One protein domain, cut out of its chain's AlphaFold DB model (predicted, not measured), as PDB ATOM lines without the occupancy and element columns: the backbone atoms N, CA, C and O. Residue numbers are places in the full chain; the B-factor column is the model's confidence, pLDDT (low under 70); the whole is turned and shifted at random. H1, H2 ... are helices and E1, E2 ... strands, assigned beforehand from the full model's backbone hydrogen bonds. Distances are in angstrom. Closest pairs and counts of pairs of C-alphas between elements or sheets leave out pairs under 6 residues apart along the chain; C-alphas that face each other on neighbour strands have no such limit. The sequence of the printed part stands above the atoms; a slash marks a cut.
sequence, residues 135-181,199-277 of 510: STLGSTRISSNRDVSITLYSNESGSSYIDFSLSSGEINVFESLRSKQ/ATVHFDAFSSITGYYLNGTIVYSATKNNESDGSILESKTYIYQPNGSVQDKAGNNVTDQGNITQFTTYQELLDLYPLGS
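AT A GLANCE: This is residues 135 to 181 and 199 to 277 of the 510 residues of an uncharacterized protein of Candidatus Bathyarchaeota archaeon (UniProt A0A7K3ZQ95). The ATOM lines show one broad, twisted wall of nine antiparallel strands, laid side by side in the same order in which they follow along the chain, with no second sheet over it. From the E9 edge, residues 249 to 265 fold back as a long stretch with no named element to the short helix H1, which only grazes the wall near E5. The printed part has 126 residues, with nine named strands and then one named helix, E1 to E9 and H1; the sheet's order is E1 - E2 - E3 - E4 - E5 - E6 - E7 - E8 - E9, and the class is mostly strand. The whole is only just compact, close to loose, with a radius of gyration of the C-alphas of 16.3 A, and it spans 54 by 40 by 25 A.

HOW THE PARTS SIT: Start with E5, residues 170 to 178, and E6, residues 204 to 212, whose centres are the two nearest to the mean of the C-alphas. They are antiparallel neighbours at 166 degrees between directions, with N 173 and O 210 at 2.8 A. Move from E6 to E7, residues 218 to 226, and you find a hairpin with N 209 and O 221 at 2.8 A. E7 and E8, residues 232 to 240, form the next hairpin, with N 222 and O 236 at 2.9 A. E8 in turn forms a hairpin with the edge strand E9, residues 246 to 248, at 146 degrees, where N 239 and O 247 are 2.8 A apart. Back at E5, go the other way to E4, residues 161 to 165: this hairpin has N 163 and O 172 at 2.8 A. E4 and E3, residues 148 to 153, follow as a hairpin with N 152 and O 162 at 2.8 A. E3 and E2, residues 140 to 144, are a hairpin with N 141 and O 151 at 2.9 A. E2 and the other edge strand, E1, residues 135 to 137, are a hairpin with N 137 and O 140 at 2.7 A. E1 to E5 and E6 to E9 are each a meander, a row in which each strand is the antiparallel neighbour of the one before. From edge to edge the strands' lines turn by 139 degrees, and E1 and E9 are apart. H1, residues 266 to 271, is on the sheet but only grazes it, with its residues 266 to 270; its closest C-alphas to E5 are those of Leu 269 and Ile 171, 7.7 A apart. In H1 every O i to N i+4 pair is within hydrogen-bond range.

IN THESE COORDINATES: Find C-alpha 135 at (-2.893, 13.110, 0.215), where E1 begins; E1, E2, E3 and E4 follow in turn, and E3 is 16.5 A long. Next, C-alpha 170 at (-19.521, 22.341, 7.680) begins E5, which runs 26.2 A. After the cut, E6 runs 26.5 A, E7 26.7 A and E8 23.5 A, while E9 has three residues. H1 ends at C-alpha 271, at (-24.118, 10.212, 3.639), after 8.6 A.

THE WHOLE: The two C-alphas farthest apart are those of Ala 199 and Ser 277, at 54.0 A. Residues 182 to 198 are cut out and not printed, and C-alphas 181 and 199 are 14.3 A apart across the gap. Of the links that are printed whole, E9 to H1 is long, with 17 residues, and E3 to E4 is short but not tight; the others are tight. The mean pLDDT of the printed part is 77.9, and 40 residues are under 70, among them residues 135 to 150, 152 to 159 and 199 to 204.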
ATOM      1  N   SER A 135      -3.041  14.449   0.785       59.75
ATOM      2  CA  SER A 135      -2.893  13.110   0.215       59.75
ATOM      3  C   SER A 135      -4.011  12.843  -0.779       59.75
ATOM      4  O   SER A 135      -5.187  13.064  -0.489       59.75
ATOM      5  N   THR A 136      -3.657  12.364  -1.967       61.41
ATOM      6  CA  THR A 136      -4.635  11.937  -2.971       61.41
ATOM      7  C   THR A 136      -4.816  10.425  -2.870       61.41
ATOM      8  O   THR A 136      -3.874   9.668  -3.076       61.41
ATOM      9  N   LEU A 137      -6.032   9.986  -2.555       63.81
ATOM     10  CA  LEU A 137      -6.461   8.593  -2.500       63.81
ATOM     11  C   LEU A 137      -7.465   8.346  -3.634       63.81
ATOM     12  O   LEU A 137      -8.671   8.569  -3.492       63.81
ATOM     13  N   GLY A 138      -6.966   7.945  -4.806       63.00
ATOM     14  CA  GLY A 138      -7.794   7.803  -6.008       63.00
ATOM     15  C   GLY A 138      -8.349   9.154  -6.485       63.00
ATOM     16  O   GLY A 138      -7.581  10.055  -6.805       63.00
ATOM     17  N   SER A 139      -9.679   9.308  -6.542       58.25
ATOM     18  CA  SER A 139     -10.351  10.592  -6.846       58.25
ATOM     19  C   SER A 139     -10.621  11.459  -5.607       58.25
ATOM     20  O   SER A 139     -11.167  12.559  -5.720       58.25
ATOM     21  N   THR A 140     -10.276  10.969  -4.416       60.47
ATOM     22  CA  THR A 140     -10.452  11.693  -3.153       60.47
ATOM     23  C   THR A 140      -9.155  12.383  -2.784       60.47
ATOM     24  O   THR A 140      -8.093  11.772  -2.834       60.47
ATOM     25  N   ARG A 141      -9.218  13.646  -2.375       65.62
ATOM     26  CA  ARG A 141      -8.068  14.368  -1.838       65.62
ATOM     27  C   ARG A 141      -8.355  14.752  -0.401       65.62
ATOM     28  O   ARG A 141      -9.310  15.460  -0.105       65.62
ATOM     29  N   ILE A 142      -7.510  14.286   0.497       63.31
ATOM     30  CA  ILE A 142      -7.581  14.609   1.915       63.31
ATOM     31  C   ILE A 142      -6.632  15.768   2.150       63.31
ATOM     32  O   ILE A 142      -5.460  15.665   1.807       63.31
ATOM     33  N   SER A 143      -7.126  16.870   2.711       62.34
ATOM     34  CA  SER A 143      -6.314  18.038   3.041       62.34
ATOM     35  C   SER A 143      -6.501  18.388   4.506       62.34
ATOM     36  O   SER A 143      -7.411  19.122   4.882       62.34
ATOM     37  N   SER A 144      -5.608  17.917   5.366       54.28
ATOM     38  CA  SER A 144      -5.607  18.358   6.755       54.28
ATOM     39  C   SER A 144      -4.839  19.676   6.881       54.28
ATOM     40  O   SER A 144      -3.620  19.700   6.927       54.28
ATOM     41  N   ASN A 145      -5.540  20.810   6.945       54.12
ATOM     42  CA  ASN A 145      -4.962  22.045   7.487       54.12
ATOM     43  C   ASN A 145      -5.337  22.153   8.980       54.12
ATOM     44  O   ASN A 145      -5.669  21.151   9.615       54.12
ATOM     45  N   ARG A 146      -5.227  23.339   9.606       49.59
ATOM     46  CA  ARG A 146      -5.672  23.542  11.007       49.59
ATOM     47  C   ARG A 146      -7.129  23.108  11.226       49.59
ATOM     48  O   ARG A 146      -7.436  22.630  12.311       49.59
ATOM     49  N   ASP A 147      -7.937  23.203  10.176       57.28
ATOM     50  CA  ASP A 147      -9.224  22.537  10.023       57.28
ATOM     51  C   ASP A 147      -9.020  21.340   9.089       57.28
ATOM     52  O   ASP A 147      -8.528  21.494   7.966       57.28
ATOM     53  N   VAL A 148      -9.297  20.129   9.574       60.25
ATOM     54  CA  VAL A 148      -9.200  18.927   8.742       60.25
ATOM     55  C   VAL A 148     -10.343  18.968   7.738       60.25
ATOM     56  O   VAL A 148     -11.506  18.879   8.144       60.25
ATOM     57  N   SER A 149     -10.013  19.093   6.449       66.56
ATOM     58  CA  SER A 149     -10.995  19.063   5.373       66.56
ATOM     59  C   SER A 149     -10.780  17.867   4.444       66.56
ATOM     60  O   SER A 149      -9.660  17.394   4.215       66.56
ATOM     61  N   ILE A 150     -11.880  17.316   3.942       67.62
ATOM     62  CA  ILE A 150     -11.864  16.220   2.974       67.62
ATOM     63  C   ILE A 150     -12.525  16.708   1.706       67.62
ATOM     64  O   ILE A 150     -13.704  17.040   1.727       67.62
ATOM     65  N   THR A 151     -11.788  16.684   0.602       71.12
ATOM     66  CA  THR A 151     -12.267  17.147  -0.693       71.12
ATOM     67  C   THR A 151     -12.491  15.969  -1.643       71.12
ATOM     68  O   THR A 151     -11.569  15.223  -1.973       71.12
ATOM     69  N   LEU A 152     -13.718  15.808  -2.131       68.44
ATOM     70  CA  LEU A 152     -14.064  14.838  -3.174       68.44
ATOM     71  C   LEU A 152     -14.105  15.530  -4.524       68.44
ATOM     72  O   LEU A 152     -14.889  16.460  -4.690       68.44
ATOM     73  N   TYR A 153     -13.324  15.060  -5.495       68.69
ATOM     74  CA  TYR A 153     -13.402  15.556  -6.867       68.69
ATOM     75  C   TYR A 153     -14.313  14.674  -7.718       68.69
ATOM     76  O   TYR A 153     -14.240  13.444  -7.651       68.69
ATOM     77  N   SER A 154     -15.137  15.292  -8.568       62.47
ATOM     78  CA  SER A 154     -15.797  14.573  -9.658       62.47
ATOM     79  C   SER A 154     -14.885  14.549 -10.892       62.47
ATOM     80  O   SER A 154     -14.326  15.560 -11.306       62.47
ATOM     81  N   ASN A 155     -14.716  13.374 -11.504       52.75
ATOM     82  CA  ASN A 155     -13.830  13.177 -12.664       52.75
ATOM     83  C   ASN A 155     -14.386  13.769 -13.981       52.75
ATOM     84  O   ASN A 155     -13.785  13.608 -15.045       52.75
ATOM     85  N   GLU A 156     -15.540  14.437 -13.954       49.97
ATOM     86  CA  GLU A 156     -16.232  14.907 -15.153       49.97
ATOM     87  C   GLU A 156     -15.787  16.312 -15.564       49.97
ATOM     88  O   GLU A 156     -16.497  17.276 -15.330       49.97
ATOM     89  N   SER A 157     -14.642  16.431 -16.246       48.47
ATOM     90  CA  SER A 157     -14.259  17.576 -17.113       48.47
ATOM     91  C   SER A 157     -14.337  19.008 -16.531       48.47
ATOM     92  O   SER A 157     -14.094  19.975 -17.259       48.47
ATOM     93  N   GLY A 158     -14.671  19.159 -15.253       54.00
ATOM     94  CA  GLY A 158     -15.077  20.384 -14.585       54.00
ATOM     95  C   GLY A 158     -14.638  20.339 -13.127       54.00
ATOM     96  O   GLY A 158     -14.549  19.279 -12.517       54.00
ATOM     97  N   SER A 159     -14.279  21.498 -12.586       67.19
ATOM     98  CA  SER A 159     -13.614  21.641 -11.288       67.19
ATOM     99  C   SER A 159     -14.582  21.549 -10.100       67.19
ATOM    100  O   SER A 159     -14.430  22.321  -9.162       67.19
ATOM    101  N   SER A 160     -15.594  20.679 -10.144       70.69
ATOM    102  CA  SER A 160     -16.566  20.538  -9.054       70.69
ATOM    103  C   SER A 160     -16.019  19.638  -7.946       70.69
ATOM    104  O   SER A 160     -15.388  18.612  -8.218       70.69
ATOM    105  N   TYR A 161     -16.253  20.025  -6.693       76.25
ATOM    106  CA  TYR A 161     -15.836  19.249  -5.533       76.25
ATOM    107  C   TYR A 161     -16.757  19.449  -4.330       76.25
ATOM    108  O   TYR A 161     -17.426  20.471  -4.209       76.25
ATOM    109  N   ILE A 162     -16.766  18.473  -3.424       74.75
ATOM    110  CA  ILE A 162     -17.409  18.590  -2.108       74.75
ATOM    111  C   ILE A 162     -16.309  18.607  -1.055       74.75
ATOM    112  O   ILE A 162     -15.497  17.688  -1.024       74.75
ATOM    113  N   ASP A 163     -16.276  19.637  -0.218       78.19
ATOM    114  CA  ASP A 163     -15.338  19.789   0.888       78.19
ATOM    115  C   ASP A 163     -16.061  19.622   2.229       78.19
ATOM    116  O   ASP A 163     -17.032  20.315   2.521       78.19
ATOM    117  N   PHE A 164     -15.598  18.688   3.048       73.69
ATOM    118  CA  PHE A 164     -16.165  18.386   4.359       73.69
ATOM    119  C   PHE A 164     -15.210  18.870   5.444       73.69
ATOM    120  O   PHE A 164     -14.114  18.329   5.562       73.69
ATOM    121  N   SER A 165     -15.623  19.840   6.259       74.81
ATOM    122  CA  SER A 165     -14.863  20.333   7.411       74.81
ATOM    123  C   SER A 165     -15.239  19.565   8.674       74.81
ATOM    124  O   SER A 165     -16.343  19.702   9.206       74.81
ATOM    125  N   LEU A 166     -14.306  18.767   9.192       67.00
ATOM    126  CA  LEU A 166     -14.554  17.925  10.365       67.00
ATOM    127  C   LEU A 166     -14.624  18.703  11.679       67.00
ATOM    128  O   LEU A 166     -15.361  18.308  12.580       67.00
ATOM    129  N   SER A 167     -13.870  19.796  11.807       65.50
ATOM    130  CA  SER A 167     -13.824  20.595  13.037       65.50
ATOM    131  C   SER A 167     -15.116  21.385  13.258       65.50
ATOM    132  O   SER A 167     -15.568  21.523  14.395       65.50
ATOM    133  N   SER A 168     -15.719  21.892  12.179       71.25
ATOM    134  CA  SER A 168     -16.945  22.698  12.229       71.25
ATOM    135  C   SER A 168     -18.219  21.917  11.890       71.25
ATOM    136  O   SER A 168     -19.317  22.408  12.159       71.25
ATOM    137  N   GLY A 169     -18.097  20.723  11.301       71.44
ATOM    138  CA  GLY A 169     -19.221  19.987  10.719       71.44
ATOM    139  C   GLY A 169     -19.808  20.671   9.478       71.44
ATOM    140  O   GLY A 169     -20.933  20.365   9.090       71.44
ATOM    141  N   GLU A 170     -19.093  21.622   8.879       83.06
ATOM    142  CA  GLU A 170     -19.521  22.341   7.680       83.06
ATOM    143  C   GLU A 170     -19.261  21.505   6.423       83.06
ATOM    144  O   GLU A 170     -18.215  20.866   6.301       83.06
ATOM    145  N   ILE A 171     -20.192  21.531   5.471       81.25
ATOM    146  CA  ILE A 171     -20.010  20.923   4.147       81.25
ATOM    147  C   ILE A 171     -20.078  22.037   3.111       81.25
ATOM    148  O   ILE A 171     -21.023  22.815   3.113       81.25
ATOM    149  N   ASN A 172     -19.103  22.115   2.217       82.06
ATOM    150  CA  ASN A 172     -19.051  23.079   1.130       82.06
ATOM    151  C   ASN A 172     -19.111  22.345  -0.209       82.06
ATOM    152  O   ASN A 172     -18.218  21.577  -0.548       82.06
ATOM    153  N   VAL A 173     -20.156  22.588  -0.994       82.69
ATOM    154  CA  VAL A 173     -20.287  22.053  -2.355       82.69
ATOM    155  C   VAL A 173     -19.881  23.139  -3.339       82.69
ATOM    156  O   VAL A 173     -20.556  24.164  -3.448       82.69
ATOM    157  N   PHE A 174     -18.772  22.924  -4.039       81.75
ATOM    158  CA  PHE A 174     -18.277  23.794  -5.096       81.75
ATOM    159  C   PHE A 174     -18.649  23.222  -6.462       81.75
ATOM    160  O   PHE A 174     -18.313  22.085  -6.794       81.75
ATOM    161  N   GLU A 175     -19.271  24.048  -7.293       80.06
ATOM    162  CA  GLU A 175     -19.592  23.716  -8.675       80.06
ATOM    163  C   GLU A 175     -18.997  24.767  -9.609       80.06
ATOM    164  O   GLU A 175     -19.129  25.973  -9.388       80.06
ATOM    165  N   SER A 176     -18.336  24.314 -10.674       76.31
ATOM    166  CA  SER A 176     -17.806  25.188 -11.722       76.31
ATOM    167  C   SER A 176     -18.256  24.681 -13.080       76.31
ATOM    168  O   SER A 176     -17.902  23.580 -13.505       76.31
ATOM    169  N   LEU A 177     -19.037  25.508 -13.771       68.38
ATOM    170  CA  LEU A 177     -19.510  25.242 -15.119       68.38
ATOM    171  C   LEU A 177     -18.733  26.133 -16.085       68.38
ATOM    172  O   LEU A 177     -18.882  27.355 -16.098       68.38
ATOM    173  N   ARG A 178     -17.916  25.505 -16.935       62.38
ATOM    174  CA  ARG A 178     -17.346  26.163 -18.115       62.38
ATOM    175  C   ARG A 178     -18.277  25.925 -19.294       62.38
ATOM    176  O   ARG A 178     -18.370  24.800 -19.786       62.38
ATOM    177  N   SER A 179     -18.955  26.961 -19.786       55.28
ATOM    178  CA  SER A 179     -19.732  26.835 -21.020       55.28
ATOM    179  C   SER A 179     -18.784  26.763 -22.223       55.28
ATOM    180  O   SER A 179     -18.385  27.784 -22.779       55.28
ATOM    181  N   LYS A 180     -18.409  25.556 -22.658       47.97
ATOM    182  CA  LYS A 180     -17.735  25.370 -23.952       47.97
ATOM    183  C   LYS A 180     -18.766  25.466 -25.083       47.97
ATOM    184  O   LYS A 180     -19.352  24.460 -25.467       47.97
ATOM    185  N   GLN A 181     -18.968  26.654 -25.651       44.66
ATOM    186  CA  GLN A 181     -19.520  26.791 -27.004       44.66
ATOM    187  C   GLN A 181     -18.432  27.317 -27.940       44.66
ATOM    188  O   GLN A 181     -18.115  28.501 -27.954       44.66
ATOM    189  N   ALA A 199     -12.695  38.057 -34.121       45.06
ATOM    190  CA  ALA A 199     -13.741  38.338 -33.149       45.06
ATOM    191  C   ALA A 199     -13.283  37.813 -31.780       45.06
ATOM    192  O   ALA A 199     -13.154  36.603 -31.590       45.06
ATOM    193  N   THR A 200     -13.026  38.711 -30.829       45.12
ATOM    194  CA  THR A 200     -12.859  38.327 -29.424       45.12
ATOM    195  C   THR A 200     -14.232  37.947 -28.882       45.12
ATOM    196  O   THR A 200     -15.061  38.810 -28.598       45.12
ATOM    197  N   VAL A 201     -14.505  36.648 -28.796       51.56
ATOM    198  CA  VAL A 201     -15.675  36.145 -28.074       51.56
ATOM    199  C   VAL A 201     -15.330  36.197 -26.590       51.56
ATOM    200  O   VAL A 201     -14.346  35.599 -26.163       51.56
ATOM    201  N   HIS A 202     -16.104  36.959 -25.822       53.97
ATOM    202  CA  HIS A 202     -15.994  36.972 -24.368       53.97
ATOM    203  C   HIS A 202     -16.645  35.704 -23.818       53.97
ATOM    204  O   HIS A 202     -17.788  35.394 -24.160       53.97
ATOM    205  N   PHE A 203     -15.898  34.962 -23.006       63.56
ATOM    206  CA  PHE A 203     -16.381  33.761 -22.340       63.56
ATOM    207  C   PHE A 203     -16.707  34.100 -20.888       63.56
ATOM    208  O   PHE A 203     -15.942  34.803 -20.224       63.56
ATOM    209  N   ASP A 204     -17.826  33.576 -20.399       69.12
ATOM    210  CA  ASP A 204     -18.240  33.731 -19.011       69.12
ATOM    211  C   ASP A 204     -18.010  32.410 -18.266       69.12
ATOM    212  O   ASP A 204     -18.533  31.366 -18.664       69.12
ATOM    213  N   ALA A 205     -17.255  32.451 -17.169       73.88
ATOM    214  CA  ALA A 205     -17.144  31.338 -16.233       73.88
ATOM    215  C   ALA A 205     -18.135  31.529 -15.084       73.88
ATOM    216  O   ALA A 205     -18.170  32.590 -14.454       73.88
ATOM    217  N   PHE A 206     -18.904  30.483 -14.784       81.00
ATOM    218  CA  PHE A 206     -19.832  30.463 -13.659       81.00
ATOM    219  C   PHE A 206     -19.315  29.514 -12.584       81.00
ATOM    220  O   PHE A 206     -19.002  28.354 -12.866       81.00
ATOM    221  N   SER A 207     -19.245  30.000 -11.349       85.50
ATOM    222  CA  SER A 207     -18.989  29.162 -10.183       85.50
ATOM    223  C   SER A 207     -19.996  29.429  -9.075       85.50
ATOM    224  O   SER A 207     -20.424  30.566  -8.862       85.50
ATOM    225  N   SER A 208     -20.350  28.379  -8.346       87.50
ATOM    226  CA  SER A 208     -21.143  28.472  -7.125       87.50
ATOM    227  C   SER A 208     -20.519  27.680  -5.989       87.50
ATOM    228  O   SER A 208     -19.852  26.671  -6.200       87.50
ATOM    229  N   ILE A 209     -20.748  28.165  -4.772       89.50
ATOM    230  CA  ILE A 209     -20.383  27.520  -3.516       89.50
ATOM    231  C   ILE A 209     -21.634  27.471  -2.658       89.50
ATOM    232  O   ILE A 209     -22.252  28.507  -2.408       89.50
ATOM    233  N   THR A 210     -21.992  26.277  -2.204       91.75
ATOM    234  CA  THR A 210     -23.089  26.068  -1.262       91.75
ATOM    235  C   THR A 210     -22.522  25.520   0.038       91.75
ATOM    236  O   THR A 210     -22.074  24.377   0.072       91.75
ATOM    237  N   GLY A 211     -22.512  26.343   1.084       91.56
ATOM    238  CA  GLY A 211     -22.108  25.969   2.435       91.56
ATOM    239  C   GLY A 211     -23.301  25.486   3.254       91.56
ATOM    240  O   GLY A 211     -24.342  26.141   3.281       91.56
ATOM    241  N   TYR A 212     -23.149  24.357   3.932       91.50
ATOM    242  CA  TYR A 212     -24.162  23.722   4.765       91.50
ATOM    243  C   TYR A 212     -23.672  23.643   6.211       91.50
ATOM    244  O   TYR A 212     -22.576  23.144   6.472       91.50
ATOM    245  N   TYR A 213     -24.501  24.097   7.153       88.62
ATOM    246  CA  TYR A 213     -24.145  24.215   8.569       88.62
ATOM    247  C   TYR A 213     -25.011  23.314   9.460       88.62
ATOM    248  O   TYR A 213     -26.184  23.074   9.174       88.62
ATOM    249  N   LEU A 214     -24.458  22.878  10.600       85.62
ATOM    250  CA  LEU A 214     -25.127  21.990  11.571       85.62
ATOM    251  C   LEU A 214     -26.453  22.537  12.123       85.62
ATOM    252  O   LEU A 214     -27.324  21.775  12.535       85.62
ATOM    253  N   ASN A 215     -26.622  23.857  12.142       89.62
ATOM    254  CA  ASN A 215     -27.867  24.500  12.565       89.62
ATOM    255  C   ASN A 215     -28.962  24.481  11.474       89.62
ATOM    256  O   ASN A 215     -30.032  25.046  11.690       89.62
ATOM    257  N   GLY A 216     -28.696  23.867  10.315       88.12
ATOM    258  CA  GLY A 216     -29.586  23.785   9.158       88.12
ATOM    259  C   GLY A 216     -29.566  25.018   8.246       88.12
ATOM    260  O   GLY A 216     -30.364  25.086   7.311       88.12
ATOM    261  N   THR A 217     -28.705  26.004   8.509       94.06
ATOM    262  CA  THR A 217     -28.494  27.140   7.602       94.06
ATOM    263  C   THR A 217     -27.770  26.669   6.338       94.06
ATOM    264  O   THR A 217     -26.844  25.858   6.411       94.06
ATOM    265  N   ILE A 218     -28.165  27.210   5.183       93.44
ATOM    266  CA  ILE A 218     -27.473  27.023   3.901       93.44
ATOM    267  C   ILE A 218     -27.037  28.391   3.377       93.44
ATOM    268  O   ILE A 218     -27.847  29.313   3.297       93.44
ATOM    269  N   VAL A 219     -25.769  28.537   3.003       95.12
ATOM    270  CA  VAL A 219     -25.229  29.752   2.384       95.12
ATOM    271  C   VAL A 219     -24.867  29.444   0.941       95.12
ATOM    272  O   VAL A 219     -23.927  28.709   0.675       95.12
ATOM    273  N   TYR A 220     -25.595  30.033  -0.000       95.19
ATOM    274  CA  TYR A 220     -25.311  29.911  -1.425       95.19
ATOM    275  C   TYR A 220     -24.621  31.175  -1.919       95.19
ATOM    276  O   TYR A 220     -25.151  32.273  -1.762       95.19
ATOM    277  N   SER A 221     -23.463  31.028  -2.548       94.00
ATOM    278  CA  SER A 221     -22.774  32.109  -3.244       94.00
ATOM    279  C   SER A 221     -22.532  31.728  -4.695       94.00
ATOM    280  O   SER A 221     -22.047  30.638  -4.967       94.00
ATOM    281  N   ALA A 222     -22.821  32.634  -5.622       91.81
ATOM    282  CA  ALA A 222     -22.558  32.456  -7.044       91.81
ATOM    283  C   ALA A 222     -21.756  33.635  -7.581       91.81
ATOM    284  O   ALA A 222     -22.024  34.789  -7.237       91.81
ATOM    285  N   THR A 223     -20.776  33.337  -8.426       89.75
ATOM    286  CA  THR A 223     -19.933  34.335  -9.077       89.75
ATOM    287  C   THR A 223     -19.872  34.066 -10.574       89.75
ATOM    288  O   THR A 223     -19.681  32.932 -11.015       89.75
ATOM    289  N   LYS A 224     -20.027  35.133 -11.353       87.81
ATOM    290  CA  LYS A 224     -19.817  35.158 -12.794       87.81
ATOM    291  C   LYS A 224     -18.544  35.943 -13.075       87.81
ATOM    292  O   LYS A 224     -18.467  37.118 -12.720       87.81
ATOM    293  N   ASN A 225     -17.572  35.311 -13.719       82.75
ATOM    294  CA  ASN A 225     -16.288  35.920 -14.059       82.75
ATOM    295  C   ASN A 225     -16.116  36.014 -15.574       82.75
ATOM    296  O   ASN A 225     -16.522  35.108 -16.301       82.75
ATOM    297  N   ASN A 226     -15.460  37.074 -16.035       78.50
ATOM    298  CA  ASN A 226     -14.962  37.166 -17.401       78.50
ATOM    299  C   ASN A 226     -13.720  36.270 -17.539       78.50
ATOM    300  O   ASN A 226     -12.726  36.483 -16.845       78.50
ATOM    301  N   GLU A 227     -13.737  35.266 -18.420       74.56
ATOM    302  CA  GLU A 227     -12.591  34.352 -18.555       74.56
ATOM    303  C   GLU A 227     -11.350  35.030 -19.151       74.56
ATOM    304  O   GLU A 227     -10.244  34.533 -18.949       74.56
ATOM    305  N   SER A 228     -11.501  36.142 -19.884       74.75
ATOM    306  CA  SER A 228     -10.357  36.767 -20.560       74.75
ATOM    307  C   SER A 228      -9.382  37.436 -19.594       74.75
ATOM    308  O   SER A 228      -8.186  37.478 -19.868       74.75
ATOM    309  N   ASP A 229      -9.889  37.987 -18.490       80.12
ATOM    310  CA  ASP A 229      -9.100  38.765 -17.526       80.12
ATOM    311  C   ASP A 229      -9.350  38.382 -16.056       80.12
ATOM    312  O   ASP A 229      -8.676  38.901 -15.166       80.12
ATOM    313  N   GLY A 230     -10.288  37.467 -15.787       80.62
ATOM    314  CA  GLY A 230     -10.650  37.020 -14.443       80.62
ATOM    315  C   GLY A 230     -11.484  38.023 -13.641       80.62
ATOM    316  O   GLY A 230     -11.688  37.809 -12.447       80.62
ATOM    317  N   SER A 231     -11.957  39.116 -14.249       83.94
ATOM    318  CA  SER A 231     -12.760  40.121 -13.546       83.94
ATOM    319  C   SER A 231     -14.141  39.582 -13.156       83.94
ATOM    320  O   SER A 231     -14.794  38.867 -13.919       83.94
ATOM    321  N   ILE A 232     -14.600  39.935 -11.952       85.75
ATOM    322  CA  ILE A 232     -15.926  39.559 -11.447       85.75
ATOM    323  C   ILE A 232     -16.975  40.444 -12.128       85.75
ATOM    324  O   ILE A 232     -16.998  41.656 -11.919       85.75
ATOM    325  N   LEU A 233     -17.858  39.831 -12.913       86.62
ATOM    326  CA  LEU A 233     -18.986  40.492 -13.572       86.62
ATOM    327  C   LEU A 233     -20.203  40.575 -12.650       86.62
ATOM    328  O   LEU A 233     -20.918  41.573 -12.638       86.62
ATOM    329  N   GLU A 234     -20.442  39.519 -11.873       89.25
ATOM    330  CA  GLU A 234     -21.573  39.423 -10.955       89.25
ATOM    331  C   GLU A 234     -21.203  38.544  -9.760       89.25
ATOM    332  O   GLU A 234     -20.559  37.509  -9.922       89.25
ATOM    333  N   SER A 235     -21.616  38.939  -8.556       91.31
ATOM    334  CA  SER A 235     -21.479  38.119  -7.353       91.31
ATOM    335  C   SER A 235     -22.712  38.280  -6.475       91.31
ATOM    336  O   SER A 235     -23.141  39.401  -6.193       91.31
ATOM    337  N   LYS A 236     -23.295  37.157  -6.064       94.44
ATOM    338  CA  LYS A 236     -24.491  37.094  -5.220       94.44
ATOM    339  C   LYS A 236     -24.263  36.103  -4.090       94.44
ATOM    340  O   LYS A 236     -23.674  35.049  -4.313       94.44
ATOM    341  N   THR A 237     -24.773  36.429  -2.906       96.00
ATOM    342  CA  THR A 237     -24.784  35.535  -1.744       96.00
ATOM    343  C   THR A 237     -26.154  35.585  -1.087       96.00
ATOM    344  O   THR A 237     -26.660  36.675  -0.806       96.00
ATOM    345  N   TYR A 238     -26.711  34.408  -0.818       97.00
ATOM    346  CA  TYR A 238     -27.975  34.215  -0.124       97.00
ATOM    347  C   TYR A 238     -27.802  33.270   1.065       97.00
ATOM    348  O   TYR A 238     -27.075  32.281   0.986       97.00
ATOM    349  N   ILE A 239     -28.491  33.578   2.158       97.25
ATOM    350  CA  ILE A 239     -28.495  32.824   3.410       97.25
ATOM    351  C   ILE A 239     -29.907  32.276   3.606       97.25
ATOM    352  O   ILE A 239     -30.846  33.036   3.840       97.25
ATOM    353  N   TYR A 240     -30.056  30.962   3.504       96.94
ATOM    354  CA  TYR A 240     -31.307  30.245   3.695       96.94
ATOM    355  C   TYR A 240     -31.369  29.703   5.119       96.94
ATOM    356  O   TYR A 240     -30.483  28.972   5.562       96.94
ATOM    357  N   GLN A 241     -32.425  30.060   5.837       95.69
ATOM    358  CA  GLN A 241     -32.638  29.647   7.217       95.69
ATOM    359  C   GLN A 241     -33.548  28.408   7.291       95.69
ATOM    360  O   GLN A 241     -34.454  28.266   6.462       95.69
ATOM    361  N   PRO A 242     -33.417  27.557   8.330       92.75
ATOM    362  CA  PRO A 242     -34.278  26.380   8.522       92.75
ATOM    363  C   PRO A 242     -35.775  26.701   8.590       92.75
ATOM    364  O   PRO A 242     -36.619  25.869   8.275       92.75
ATOM    365  N   ASN A 243     -36.117  27.923   9.007       93.44
ATOM    366  CA  ASN A 243     -37.497  28.404   9.087       93.44
ATOM    367  C   ASN A 243     -38.092  28.814   7.721       93.44
ATOM    368  O   ASN A 243     -39.220  29.303   7.682       93.44
ATOM    369  N   GLY A 244     -37.342  28.662   6.624       92.25
ATOM    370  CA  GLY A 244     -37.762  28.992   5.262       92.25
ATOM    371  C   GLY A 244     -37.497  30.438   4.830       92.25
ATOM    372  O   GLY A 244     -37.765  30.769   3.678       92.25
ATOM    373  N   SER A 245     -36.976  31.301   5.710       94.94
ATOM    374  CA  SER A 245     -36.586  32.666   5.335       94.94
ATOM    375  C   SER A 245     -35.271  32.689   4.550       94.94
ATOM    376  O   SER A 245     -34.383  31.870   4.788       94.94
ATOM    377  N   VAL A 246     -35.150  33.634   3.613       96.81
ATOM    378  CA  VAL A 246     -33.947  33.836   2.792       96.81
ATOM    379  C   VAL A 246     -33.494  35.282   2.914       96.81
ATOM    380  O   VAL A 246     -34.317  36.194   2.834       96.81
ATOM    381  N   GLN A 247     -32.195  35.488   3.117       97.56
ATOM    382  CA  GLN A 247     -31.581  36.808   3.246       97.56
ATOM    383  C   GLN A 247     -30.453  37.000   2.234       97.56
ATOM    384  O   GLN A 247     -29.755  36.046   1.904       97.56
ATOM    385  N   ASP A 248     -30.254  38.222   1.744       95.75
ATOM    386  CA  ASP A 248     -29.055  38.589   0.987       95.75
ATOM    387  C   ASP A 248     -27.843  38.807   1.916       95.75
ATOM    388  O   ASP A 248     -27.948  38.780   3.145       95.75
ATOM    389  N   LYS A 249     -26.668  39.072   1.334       92.88
ATOM    390  CA  LYS A 249     -25.437  39.374   2.088       92.88
ATOM    391  C   LYS A 249     -25.556  40.583   3.031       92.88
ATOM    392  O   LYS A 249     -24.791  40.678   3.986       92.88
ATOM    393  N   ALA A 250     -26.466  41.517   2.754       94.38
ATOM    394  CA  ALA A 250     -26.710  42.694   3.585       94.38
ATOM    395  C   ALA A 250     -27.736  42.425   4.707       94.38
ATOM    396  O   ALA A 250     -27.985  43.311   5.524       94.38
ATOM    397  N   GLY A 251     -28.297  41.213   4.777       93.19
ATOM    398  CA  GLY A 251     -29.290  40.804   5.768       93.19
ATOM    399  C   GLY A 251     -30.730  41.165   5.396       93.19
ATOM    400  O   GLY A 251     -31.625  41.013   6.229       93.19
ATOM    401  N   ASN A 252     -30.985  41.638   4.171       96.38
ATOM    402  CA  ASN A 252     -32.343  41.940   3.719       96.38
ATOM    403  C   ASN A 252     -33.064  40.655   3.323       96.38
ATOM    404  O   ASN A 252     -32.487  39.807   2.648       96.38
ATOM    405  N   ASN A 253     -34.344  40.534   3.680       95.38
ATOM    406  CA  ASN A 253     -35.159  39.395   3.263       95.38
ATOM    407  C   ASN A 253     -35.404  39.420   1.747       95.38
ATOM    408  O   ASN A 253     -35.772  40.457   1.193       95.38
ATOM    409  N   VAL A 254     -35.279  38.261   1.105       93.69
ATOM    410  CA  VAL A 254     -35.502  38.067  -0.331       93.69
ATOM    411  C   VAL A 254     -36.557  36.976  -0.524       93.69
ATOM    412  O   VAL A 254     -36.496  35.936   0.124       93.69
ATOM    413  N   THR A 255     -37.560  37.207  -1.375       90.94
ATOM    414  CA  THR A 255     -38.728  36.306  -1.502       90.94
ATOM    415  C   THR A 255     -38.792  35.534  -2.816       90.94
ATOM    416  O   THR A 255     -39.637  34.657  -2.962       90.94
ATOM    417  N   ASP A 256     -37.943  35.859  -3.787       90.75
ATOM    418  CA  ASP A 256     -37.950  35.286  -5.139       90.75
ATOM    419  C   ASP A 256     -36.833  34.250  -5.376       90.75
ATOM    420  O   ASP A 256     -36.652  33.794  -6.500       90.75
ATOM    421  N   GLN A 257     -36.114  33.843  -4.323       92.75
ATOM    422  CA  GLN A 257     -34.993  32.889  -4.395       92.75
ATOM    423  C   GLN A 257     -35.356  31.466  -3.927       92.75
ATOM    424  O   GLN A 257     -34.476  30.653  -3.652       92.75
ATOM    425  N   GLY A 258     -36.646  31.141  -3.811       91.69
ATOM    426  CA  GLY A 258     -37.091  29.821  -3.352       91.69
ATOM    427  C   GLY A 258     -36.857  29.595  -1.853       91.69
ATOM    428  O   GLY A 258     -37.033  30.507  -1.047       91.69
ATOM    429  N   ASN A 259     -36.527  28.362  -1.463       91.50
ATOM    430  CA  ASN A 259     -36.268  27.969  -0.074       91.50
ATOM    431  C   ASN A 259     -35.256  26.803  -0.013       91.50
ATOM    432  O   ASN A 259     -34.748  26.372  -1.044       91.50
ATOM    433  N   ILE A 260     -34.977  26.272   1.183       90.06
ATOM    434  CA  ILE A 260     -33.975  25.209   1.380       90.06
ATOM    435  C   ILE A 260     -34.240  23.904   0.606       90.06
ATOM    436  O   ILE A 260     -33.293  23.177   0.337       90.06
ATOM    437  N   THR A 261     -35.482  23.587   0.221       91.19
ATOM    438  CA  THR A 261     -35.816  22.309  -0.441       91.19
ATOM    439  C   THR A 261     -35.286  22.207  -1.870       91.19
ATOM    440  O   THR A 261     -35.442  21.166  -2.497       91.19
ATOM    441  N   GLN A 262     -34.718  23.288  -2.414       91.56
ATOM    442  CA  GLN A 262     -34.044  23.267  -3.714       91.56
ATOM    443  C   GLN A 262     -32.610  22.720  -3.642       91.56
ATOM    444  O   GLN A 262     -32.021  22.448  -4.683       91.56
ATOM    445  N   PHE A 263     -32.051  22.580  -2.437       91.56
ATOM    446  CA  PHE A 263     -30.710  22.049  -2.214       91.56
ATOM    447  C   PHE A 263     -30.771  20.584  -1.779       91.56
ATOM    448  O   PHE A 263     -31.742  20.150  -1.154       91.56
ATOM    449  N   THR A 264     -29.701  19.840  -2.062       88.06
ATOM    450  CA  THR A 264     -29.443  18.545  -1.419       88.06
ATOM    451  C   THR A 264     -29.401  18.739   0.092       88.06
ATOM    452  O   THR A 264     -28.865  19.729   0.585       88.06
ATOM    453  N   THR A 265     -29.987  17.827   0.857       88.50
ATOM    454  CA  THR A 265     -30.012  17.976   2.312       88.50
ATOM    455  C   THR A 265     -28.621  17.774   2.917       88.50
ATOM    456  O   THR A 265     -27.781  17.059   2.369       88.50
ATOM    457  N   TYR A 266     -28.388  18.362   4.098       84.25
ATOM    458  CA  TYR A 266     -27.148  18.141   4.852       84.25
ATOM    459  C   TYR A 266     -26.887  16.648   5.085       84.25
ATOM    460  O   TYR A 266     -25.761  16.197   4.920       84.25
ATOM    461  N   GLN A 267     -27.929  15.876   5.424       83.06
ATOM    462  CA  GLN A 267     -27.790  14.441   5.664       83.06
ATOM    463  C   GLN A 267     -27.446  13.678   4.384       83.06
ATOM    464  O   GLN A 267     -26.549  12.852   4.423       83.06
ATOM    465  N   GLU A 268     -28.083  13.981   3.249       82.62
ATOM    466  CA  GLU A 268     -27.731  13.351   1.968       82.62
ATOM    467  C   GLU A 268     -26.277  13.638   1.576       82.62
ATOM    468  O   GLU A 268     -25.593  12.742   1.097       82.62
ATOM    469  N   LEU A 269     -25.774  14.857   1.810       81.75
ATOM    470  CA  LEU A 269     -24.361  15.178   1.580       81.75
ATOM    471  C   LEU A 269     -23.442  14.476   2.580       81.75
ATOM    472  O   LEU A 269     -22.393  13.972   2.192       81.75
ATOM    473  N   LEU A 270     -23.827  14.420   3.855       77.88
ATOM    474  CA  LEU A 270     -23.078  13.710   4.887       77.88
ATOM    475  C   LEU A 270     -23.028  12.200   4.611       77.88
ATOM    476  O   LEU A 270     -22.005  11.575   4.855       77.88
ATOM    477  N   ASP A 271     -24.083  11.619   4.046       78.25
ATOM    478  CA  ASP A 271     -24.118  10.212   3.639       78.25
ATOM    479  C   ASP A 271     -23.174   9.933   2.452       78.25
ATOM    480  O   ASP A 271     -22.745   8.794   2.259       78.25
ATOM    481  N   LEU A 272     -22.789  10.967   1.685       72.94
ATOM    482  CA  LEU A 272     -21.720  10.885   0.680       72.94
ATOM    483  C   LEU A 272     -20.318  10.965   1.292       72.94
ATOM    484  O   LEU A 272     -19.352  10.758   0.560       72.94
ATOM    485  N   TYR A 273     -20.183  11.273   2.588       70.75
ATOM    486  CA  TYR A 273     -18.892  11.398   3.255       70.75
ATOM    487  C   TYR A 273     -18.168  10.043   3.251       70.75
ATOM    488  O   TYR A 273     -18.478   9.155   4.052       70.75
ATOM    489  N   PRO A 274     -17.173   9.841   2.370       61.09
ATOM    490  CA  PRO A 274     -16.698   8.502   2.074       61.09
ATOM    491  C   PRO A 274     -15.820   7.973   3.198       61.09
ATOM    492  O   PRO A 274     -15.622   6.772   3.292       61.09
ATOM    493  N   LEU A 275     -15.330   8.845   4.083       66.19
ATOM    494  CA  LEU A 275     -14.278   8.543   5.046       66.19
ATOM    495  C   LEU A 275     -14.773   8.543   6.499       66.19
ATOM    496  O   LEU A 275     -13.950   8.469   7.396       66.19
ATOM    497  N   GLY A 276     -16.092   8.557   6.744       69.25
ATOM    498  CA  GLY A 276     -16.749   8.686   8.066       69.25
ATOM    499  C   GLY A 276     -16.462   7.630   9.130       69.25
ATOM    500  O   GLY A 276     -17.069   7.652  10.196       69.25
ATOM    501  N   SER A 277     -15.552   6.700   8.864       82.88
ATOM    502  CA  SER A 277     -15.082   5.722   9.834       82.88
ATOM    503  C   SER A 277     -13.620   5.384   9.579       82.88
ATOM    504  O   SER A 277     -13.134   5.493   8.451       82.88
TER     505      SER A 277